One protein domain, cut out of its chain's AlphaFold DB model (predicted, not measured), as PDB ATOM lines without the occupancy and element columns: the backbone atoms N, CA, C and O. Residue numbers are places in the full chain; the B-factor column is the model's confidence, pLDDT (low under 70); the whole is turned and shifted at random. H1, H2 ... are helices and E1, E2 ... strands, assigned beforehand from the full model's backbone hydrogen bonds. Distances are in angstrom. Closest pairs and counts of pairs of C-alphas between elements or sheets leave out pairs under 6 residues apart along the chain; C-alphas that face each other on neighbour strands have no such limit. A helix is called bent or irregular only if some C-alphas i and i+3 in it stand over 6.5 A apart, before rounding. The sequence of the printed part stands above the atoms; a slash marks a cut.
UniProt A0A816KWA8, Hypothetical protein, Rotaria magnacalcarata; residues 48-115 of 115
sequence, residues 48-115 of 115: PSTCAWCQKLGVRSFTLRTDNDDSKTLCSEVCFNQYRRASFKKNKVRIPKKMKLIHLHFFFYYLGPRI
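AT A GLANCE: This is residues 48 to 115 of the 115 residues of the protein "Hypothetical protein" of Rotaria magnacalcarata (UniProt A0A816KWA8). A small hairpin, E1 and E2, has the first part of H1, residues 77 to 84, packed on it; H2 folds back beyond H1, and the looped residues 48 to 61 lie at the end away from H2. The 68 printed residues hold two antiparallel strands, then two helices, class mixed; the outline is flat, 40 by 32 by 15 A, only just loose, close to compact, with radius of gyration 13.5 A.

HOW THE PARTS SIT: Look first at the hairpin of E1, residues 62 to 65, and E2, residues 71 to 74, antiparallel at 153 degrees; N 64 and O 72 are within hydrogen-bond range, 2.8 A. H1, residues 77 to 90, comes closest to E2 at the C-alphas of Leu 74 and Phe 80, 5.8 A apart. H2, residues 97 to 110, is near H1, with 5 pairs of C-alphas within 10 A. O i to N i+4 pairs are within range in 8 of 10 for H1 and 6 of 10 for H2.

IN THESE COORDINATES: Find E1's start, C-alpha 62, at (38.185, 22.976, 127.152); E1 spans 10.2 A, E2 10.1 A and H1 20.3 A. H2 runs 21.0 A to C-alpha 110 at (26.578, 35.012, 127.768) and is irregular, C-alphas 98 and 101 being 7.5 A apart.

THE WHOLE: The farthest C-alphas, of Pro 48 and Lys 98, are 40.2 A apart; the printed part has no cut and no long link, and residues 88 to 115 have pLDDT under 70.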
ATOM      1  N   PRO A  48      43.968  12.770 121.598       80.62
ATOM      2  CA  PRO A  48      42.904  13.213 120.719       80.62
ATOM      3  C   PRO A  48      41.605  12.501 121.108       80.62
ATOM      4  O   PRO A  48      41.426  11.310 120.889       80.62
ATOM      5  N   SER A  49      40.657  13.247 121.669       85.38
ATOM      6  CA  SER A  49      39.318  12.734 121.986       85.38
ATOM      7  C   SER A  49      38.295  13.263 120.977       85.38
ATOM      8  O   SER A  49      38.635  14.064 120.109       85.38
ATOM      9  N   THR A  50      37.002  12.920 121.108       91.25
ATOM     10  CA  THR A  50      35.882  13.395 120.241       91.25
ATOM     11  C   THR A  50      35.053  14.535 120.847       91.25
ATOM     12  O   THR A  50      34.718  14.491 122.028       91.25
ATOM     13  N   CYS A  51      34.755  15.592 120.077       91.06
ATOM     14  CA  CYS A  51      34.219  16.830 120.650       91.06
ATOM     15  C   CYS A  51      32.752  16.630 120.979       91.06
ATOM     16  O   CYS A  51      31.971  16.313 120.090       91.06
ATOM     17  N   ALA A  52      32.345  16.904 122.217       91.50
ATOM     18  CA  ALA A  52      30.954  16.703 122.615       91.50
ATOM     19  C   ALA A  52      29.945  17.612 121.874       91.50
ATOM     20  O   ALA A  52      28.746  17.353 121.927       91.50
ATOM     21  N   TRP A  53      30.408  18.663 121.184       91.75
ATOM     22  CA  TRP A  53      29.561  19.522 120.348       91.75
ATOM     23  C   TRP A  53      29.610  19.141 118.865       91.75
ATOM     24  O   TRP A  53      28.622  18.666 118.316       91.75
ATOM     25  N   CYS A  54      30.756  19.347 118.208       92.12
ATOM     26  CA  CYS A  54      30.891  19.176 116.758       92.12
ATOM     27  C   CYS A  54      31.357  17.779 116.332       92.12
ATOM     28  O   CYS A  54      31.483  17.530 115.139       92.12
ATOM     29  N   GLN A  55      31.665  16.901 117.292       93.00
ATOM     30  CA  GLN A  55      32.101  15.516 117.080       93.00
ATOM     31  C   GLN A  55      33.395  15.346 116.268       93.00
ATOM     32  O   GLN A  55      33.746  14.240 115.879       93.00
ATOM     33  N   LYS A  56      34.169  16.418 116.065       91.25
ATOM     34  CA  LYS A  56      35.486  16.337 115.416       91.25
ATOM     35  C   LYS A  56      36.537  15.797 116.380       91.25
ATOM     36  O   LYS A  56      36.564  16.227 117.535       91.25
ATOM     37  N   LEU A  57      37.400  14.900 115.905       88.62
ATOM     38  CA  LEU A  57      38.586  14.422 116.624       88.62
ATOM     39  C   LEU A  57      39.684  15.491 116.624       88.62
ATOM     40  O   LEU A  57      39.833  16.229 115.651       88.62
ATOM     41  N   GLY A  58      40.437  15.590 117.719       85.88
ATOM     42  CA  GLY A  58      41.590  16.485 117.802       85.88
ATOM     43  C   GLY A  58      41.941  16.902 119.223       85.88
ATOM     44  O   GLY A  58      41.297  16.482 120.188       85.88
ATOM     45  N   VAL A  59      42.953  17.765 119.323       83.38
ATOM     46  CA  VAL A  59      43.438  18.326 120.588       83.38
ATOM     47  C   VAL A  59      42.341  19.167 121.244       83.38
ATOM     48  O   VAL A  59      41.615  19.925 120.593       83.38
ATOM     49  N   ARG A  60      42.191  19.000 122.557       84.25
ATOM     50  CA  ARG A  60      41.093  19.558 123.351       84.25
ATOM     51  C   ARG A  60      41.634  20.445 124.442       84.25
ATOM     52  O   ARG A  60      42.398  19.992 125.279       84.25
ATOM     53  N   SER A  61      41.168  21.682 124.462       85.06
ATOM     54  CA  SER A  61      41.607  22.692 125.423       85.06
ATOM     55  C   SER A  61      40.547  23.050 126.462       85.06
ATOM     56  O   SER A  61      40.869  23.703 127.450       85.06
ATOM     57  N   PHE A  62      39.295  22.622 126.270       86.19
ATOM     58  CA  PHE A  62      38.185  22.976 127.152       86.19
ATOM     59  C   PHE A  62      37.505  21.735 127.727       86.19
ATOM     60  O   PHE A  62      37.146  20.817 126.987       86.19
ATOM     61  N   THR A  63      37.244  21.763 129.034       89.00
ATOM     62  CA  THR A  63      36.503  20.721 129.753       89.00
ATOM     63  C   THR A  63      35.313  21.354 130.459       89.00
ATOM     64  O   THR A  63      35.460  22.341 131.178       89.00
ATOM     65  N   LEU A  64      34.122  20.798 130.249       85.69
ATOM     66  CA  LEU A  64      32.897  21.210 130.923       85.69
ATOM     67  C   LEU A  64      32.447  20.095 131.868       85.69
ATOM     68  O   LEU A  64      32.177  18.986 131.411       85.69
ATOM     69  N   ARG A  65      32.336  20.397 133.164       84.62
ATOM     70  CA  ARG A  65      31.654  19.531 134.132       84.62
ATOM     71  C   ARG A  65      30.149  19.751 134.046       84.62
ATOM     72  O   ARG A  65      29.693  20.886 133.919       84.62
ATOM     73  N   THR A  66      29.405  18.661 134.082       78.56
ATOM     74  CA  THR A  66      27.942  18.668 134.142       78.56
ATOM     75  C   THR A  66      27.479  18.204 135.521       78.56
ATOM     76  O   THR A  66      28.274  17.657 136.278       78.56
ATOM     77  N   ASP A  67      26.207  18.432 135.849       73.44
ATOM     78  CA  ASP A  67      25.651  18.194 137.194       73.44
ATOM     79  C   ASP A  67      25.703  16.720 137.648       73.44
ATOM     80  O   ASP A  67      25.546  16.440 138.829       73.44
ATOM     81  N   ASN A  68      25.932  15.781 136.726       73.00
ATOM     82  CA  ASN A  68      26.033  14.346 137.006       73.00
ATOM     83  C   ASN A  68      27.492  13.878 137.186       73.00
ATOM     84  O   ASN A  68      27.795  12.732 136.876       73.00
ATOM     85  N   ASP A  69      28.412  14.776 137.552       71.50
ATOM     86  CA  ASP A  69      29.869  14.552 137.627       71.50
ATOM     87  C   ASP A  69      30.560  14.130 136.312       71.50
ATOM     88  O   ASP A  69      31.790  14.071 136.227       71.50
ATOM     89  N   ASP A  70      29.800  13.964 135.229       81.81
ATOM     90  CA  ASP A  70      30.328  13.747 133.890       81.81
ATOM     91  C   ASP A  70      31.066  14.990 133.380       81.81
ATOM     92  O   ASP A  70      30.523  16.104 133.336       81.81
ATOM     93  N   SER A  71      32.288  14.777 132.891       85.62
ATOM     94  CA  SER A  71      33.066  15.792 132.183       85.62
ATOM     95  C   SER A  71      33.015  15.578 130.668       85.62
ATOM     96  O   SER A  71      33.043  14.455 130.166       85.62
ATOM     97  N   LYS A  72      32.893  16.674 129.915       89.00
ATOM     98  CA  LYS A  72      32.846  16.677 128.447       89.00
ATOM     99  C   LYS A  72      33.970  17.542 127.900       89.00
ATOM    100  O   LYS A  72      34.193  18.643 128.399       89.00
ATOM    101  N   THR A  73      34.640  17.073 126.851       91.69
ATOM    102  CA  THR A  73      35.773  17.781 126.245       91.69
ATOM    103  C   THR A  73      35.354  18.491 124.950       91.69
ATOM    104  O   THR A  73      34.583  17.964 124.137       91.69
ATOM    105  N   LEU A  74      35.830  19.726 124.753       91.88
ATOM    106  CA  LEU A  74      35.417  20.625 123.668       91.88
ATOM    107  C   LEU A  74      36.632  21.243 122.960       91.88
ATOM    108  O   LEU A  74      37.638  21.572 123.586       91.88
ATOM    109  N   CYS A  75      36.569  21.324 121.626       89.81
ATOM    110  CA  CYS A  75      37.722  21.682 120.787       89.81
ATOM    111  C   CYS A  75      37.935  23.194 120.623       89.81
ATOM    112  O   CYS A  75      38.971  23.616 120.127       89.81
ATOM    113  N   SER A  76      36.949  24.017 120.979       87.75
ATOM    114  CA  SER A  76      37.043  25.473 120.873       87.75
ATOM    115  C   SER A  76      36.116  26.156 121.868       87.75
ATOM    116  O   SER A  76      35.122  25.569 122.306       87.75
ATOM    117  N   GLU A  77      36.398  27.424 122.165       88.75
ATOM    118  CA  GLU A  77      35.535  28.270 122.992       88.75
ATOM    119  C   GLU A  77      34.127  28.394 122.388       88.75
ATOM    120  O   GLU A  77      33.121  28.377 123.095       88.75
ATOM    121  N   VAL A  78      34.035  28.411 121.056       87.88
ATOM    122  CA  VAL A  78      32.761  28.401 120.327       87.88
ATOM    123  C   VAL A  78      31.962  27.129 120.637       87.88
ATOM    124  O   VAL A  78      30.781  27.216 120.976       87.88
ATOM    125  N   CYS A  79      32.597  25.953 120.584       87.44
ATOM    126  CA  CYS A  79      31.955  24.685 120.947       87.44
ATOM    127  C   CYS A  79      31.600  24.631 122.440       87.44
ATOM    128  O   CYS A  79      30.532  24.133 122.792       87.44
ATOM    129  N   PHE A  80      32.458  25.183 123.304       89.25
ATOM    130  CA  PHE A  80      32.212  25.329 124.741       89.25
ATOM    131  C   PHE A  80      30.950  26.127 125.033       89.25
ATOM    132  O   PHE A  80      30.033  25.644 125.704       89.25
ATOM    133  N   ASN A  81      30.859  27.317 124.453       86.06
ATOM    134  CA  ASN A  81      29.718  28.193 124.627       86.06
ATOM    135  C   ASN A  81      28.438  27.564 124.074       86.06
ATOM    136  O   ASN A  81      27.419  27.582 124.760       86.06
ATOM    137  N   GLN A  82      28.473  26.962 122.883       85.44
ATOM    138  CA  GLN A  82      27.293  26.317 122.299       85.44
ATOM    139  C   GLN A  82      26.811  25.107 123.112       85.44
ATOM    140  O   GLN A  82      25.615  25.009 123.399       85.44
ATOM    141  N   TYR A  83      27.720  24.233 123.554       86.69
ATOM    142  CA  TYR A  83      27.361  23.074 124.369       86.69
ATOM    143  C   TYR A  83      26.760  23.500 125.710       86.69
ATOM    144  O   TYR A  83      25.677  23.041 126.078       86.69
ATOM    145  N   ARG A  84      27.401  24.453 126.403       85.56
ATOM    146  CA  ARG A  84      26.897  25.017 127.662       85.56
ATOM    147  C   ARG A  84      25.473  25.562 127.488       85.56
ATOM    148  O   ARG A  84      24.596  25.247 128.285       85.56
ATOM    149  N   ARG A  85      25.213  26.305 126.404       77.69
ATOM    150  CA  ARG A  85      23.880  26.841 126.059       77.69
ATOM    151  C   ARG A  85      22.842  25.741 125.813       77.69
ATOM    152  O   ARG A  85      21.701  25.863 126.256       77.69
ATOM    153  N   ALA A  86      23.218  24.674 125.110       80.38
ATOM    154  CA  ALA A  86      22.316  23.571 124.789       80.38
ATOM    155  C   ALA A  86      21.939  22.731 126.021       80.38
ATOM    156  O   ALA A  86      20.779  22.329 126.139       80.38
ATOM    157  N   SER A  87      22.876  22.510 126.951       73.25
ATOM    158  CA  SER A  87      22.625  21.779 128.202       73.25
ATOM    159  C   SER A  87      21.504  22.419 129.025       73.25
ATOM    160  O   SER A  87      20.599  21.722 129.483       73.25
ATOM    161  N   PHE A  88      21.465  23.754 129.097       67.25
ATOM    162  CA  PHE A  88      20.376  24.474 129.768       67.25
ATOM    163  C   PHE A  88      19.009  24.257 129.104       67.25
ATOM    164  O   PHE A  88      17.987  24.183 129.784       67.25
ATOM    165  N   LYS A  89      18.962  24.117 127.773       65.06
ATOM    166  CA  LYS A  89      17.705  23.903 127.036       65.06
ATOM    167  C   LYS A  89      17.135  22.498 127.250       65.06
ATOM    168  O   LYS A  89      15.916  22.338 127.194       65.06
ATOM    169  N   LYS A  90      17.990  21.499 127.495       61.50
ATOM    170  CA  LYS A  90      17.587  20.100 127.722       61.50
ATOM    171  C   LYS A  90      17.068  19.859 129.150       61.50
ATOM    172  O   LYS A  90      16.179  19.035 129.328       61.50
ATOM    173  N   ASN A  91      17.494  20.658 130.132       54.91
ATOM    174  CA  ASN A  91      17.107  20.517 131.546       54.91
ATOM    175  C   ASN A  91      15.841  21.299 131.964       54.91
ATOM    176  O   ASN A  91      15.643  21.570 133.148       54.91
ATOM    177  N   LYS A  92      14.928  21.628 131.033       52.88
ATOM    178  CA  LYS A  92      13.678  22.371 131.329       52.88
ATOM    179  C   LYS A  92      12.758  21.713 132.374       52.88
ATOM    180  O   LYS A  92      11.865  22.382 132.884       52.88
ATOM    181  N   VAL A  93      12.965  20.437 132.698       51.62
ATOM    182  CA  VAL A  93      12.075  19.642 133.563       51.62
ATOM    183  C   VAL A  93      12.494  19.666 135.046       51.62
ATOM    184  O   VAL A  93      11.700  19.297 135.902       51.62
ATOM    185  N   ARG A  94      13.696  20.155 135.397       54.19
ATOM    186  CA  ARG A  94      14.188  20.162 136.795       54.19
ATOM    187  C   ARG A  94      14.805  21.486 137.253       54.19
ATOM    188  O   ARG A  94      15.632  21.486 138.154       54.19
ATOM    189  N   ILE A  95      14.427  22.623 136.665       53.41
ATOM    190  CA  ILE A  95      14.893  23.923 137.180       53.41
ATOM    191  C   ILE A  95      13.993  24.335 138.359       53.41
ATOM    192  O   ILE A  95      12.820  24.660 138.132       53.41
ATOM    193  N   PRO A  96      14.488  24.341 139.614       53.16
ATOM    194  CA  PRO A  96      13.710  24.813 140.753       53.16
ATOM    195  C   PRO A  96      13.290  26.272 140.525       53.16
ATOM    196  O   PRO A  96      14.096  27.121 140.144       53.16
ATOM    197  N   LYS A  97      12.005  26.578 140.754       54.53
ATOM    198  CA  LYS A  97      11.372  27.867 140.398       54.53
ATOM    199  C   LYS A  97      12.108  29.105 140.947       54.53
ATOM    200  O   LYS A  97      12.006  30.167 140.340       54.53
ATOM    201  N   LYS A  98      12.873  28.965 142.038       53.81
ATOM    202  CA  LYS A  98      13.671  30.034 142.669       53.81
ATOM    203  C   LYS A  98      14.904  30.472 141.863       53.81
ATOM    204  O   LYS A  98      15.426  31.549 142.112       53.81
ATOM    205  N   MET A  99      15.348  29.691 140.879       50.97
ATOM    206  CA  MET A  99      16.580  29.962 140.124       50.97
ATOM    207  C   MET A  99      16.335  30.658 138.772       50.97
ATOM    208  O   MET A  99      17.254  30.816 137.976       50.97
ATOM    209  N   LYS A 100      15.097  31.095 138.492       55.66
ATOM    210  CA  LYS A 100      14.718  31.716 137.209       55.66
ATOM    211  C   LYS A 100      15.342  33.099 136.974       55.66
ATOM    212  O   LYS A 100      15.542  33.469 135.821       55.66
ATOM    213  N   LEU A 101      15.674  33.843 138.033       53.19
ATOM    214  CA  LEU A 101      16.118  35.239 137.916       53.19
ATOM    215  C   LEU A 101      17.612  35.368 137.554       53.19
ATOM    216  O   LEU A 101      17.968  36.130 136.662       53.19
ATOM    217  N   ILE A 102      18.476  34.539 138.150       56.62
ATOM    218  CA  ILE A 102      19.918  34.483 137.825       56.62
ATOM    219  C   ILE A 102      20.132  33.870 136.424       56.62
ATOM    220  O   ILE A 102      21.062  34.230 135.701       56.62
ATOM    221  N   HIS A 103      19.217  32.991 136.003       55.41
ATOM    222  CA  HIS A 103      19.254  32.306 134.713       55.41
ATOM    223  C   HIS A 103      19.004  33.249 133.527       55.41
ATOM    224  O   HIS A 103      19.625  33.072 132.485       55.41
ATOM    225  N   LEU A 104      18.149  34.271 133.675       53.31
ATOM    226  CA  LEU A 104      17.940  35.267 132.619       53.31
ATOM    227  C   LEU A 104      19.181  36.147 132.443       53.31
ATOM    228  O   LEU A 104      19.610  36.367 131.317       53.31
ATOM    229  N   HIS A 105      19.806  36.585 133.539       53.81
ATOM    230  CA  HIS A 105      20.998  37.429 133.458       53.81
ATOM    231  C   HIS A 105      22.166  36.688 132.799       53.81
ATOM    232  O   HIS A 105      22.796  37.234 131.904       53.81
ATOM    233  N   PHE A 106      22.389  35.410 133.129       55.16
ATOM    234  CA  PHE A 106      23.377  34.578 132.426       55.16
ATOM    235  C   PHE A 106      22.990  34.295 130.967       55.16
ATOM    236  O   PHE A 106      23.867  34.233 130.104       55.16
ATOM    237  N   PHE A 107      21.691  34.147 130.679       52.41
ATOM    238  CA  PHE A 107      21.201  33.988 129.314       52.41
ATOM    239  C   PHE A 107      21.497  35.241 128.476       52.41
ATOM    240  O   PHE A 107      22.023  35.123 127.382       52.41
ATOM    241  N   PHE A 108      21.270  36.443 129.007       50.31
ATOM    242  CA  PHE A 108      21.550  37.698 128.302       50.31
ATOM    243  C   PHE A 108      23.047  38.058 128.258       50.31
ATOM    244  O   PHE A 108      23.533  38.452 127.202       50.31
ATOM    245  N   TYR A 109      23.803  37.866 129.347       52.81
ATOM    246  CA  TYR A 109      25.232  38.220 129.399       52.81
ATOM    247  C   TYR A 109      26.128  37.281 128.587       52.81
ATOM    248  O   TYR A 109      27.149  37.710 128.059       52.81
ATOM    249  N   TYR A 110      25.768  35.998 128.482       51.84
ATOM    250  CA  TYR A 110      26.578  35.012 127.768       51.84
ATOM    251  C   TYR A 110      25.937  34.474 126.490       51.84
ATOM    252  O   TYR A 110      26.637  33.767 125.764       51.84
ATOM    253  N   LEU A 111      24.662  34.774 126.190       53.38
ATOM    254  CA  LEU A 111      24.041  34.552 124.877       53.38
ATOM    255  C   LEU A 111      23.719  35.845 124.131       53.38
ATOM    256  O   LEU A 111      22.599  35.990 123.652       53.38
ATOM    257  N   GLY A 112      24.717  36.724 123.971       46.94
ATOM    258  CA  GLY A 112      24.633  37.900 123.095       46.94
ATOM    259  C   GLY A 112      23.818  37.652 121.809       46.94
ATOM    260  O   GLY A 112      23.796  36.517 121.309       46.94
ATOM    261  N   PRO A 113      23.107  38.687 121.327       43.88
ATOM    262  CA  PRO A 113      21.973  38.556 120.425       43.88
ATOM    263  C   PRO A 113      22.319  37.714 119.200       43.88
ATOM    264  O   PRO A 113      23.382  37.849 118.597       43.88
ATOM    265  N   ARG A 114      21.394  36.817 118.859       51.41
ATOM    266  CA  ARG A 114      21.399  36.066 117.609       51.41
ATOM    267  C   ARG A 114      21.121  37.075 116.491       51.41
ATOM    268  O   ARG A 114      19.960  37.411 116.280       51.41
ATOM    269  N   ILE A 115      22.183  37.613 115.897       41.41
ATOM    270  CA  ILE A 115      22.122  38.317 114.609       41.41
ATOM    271  C   ILE A 115      21.797  37.278 113.535       41.41
ATOM    272  O   ILE A 115      22.358  36.157 113.629       41.41
TER     273      ILE A 115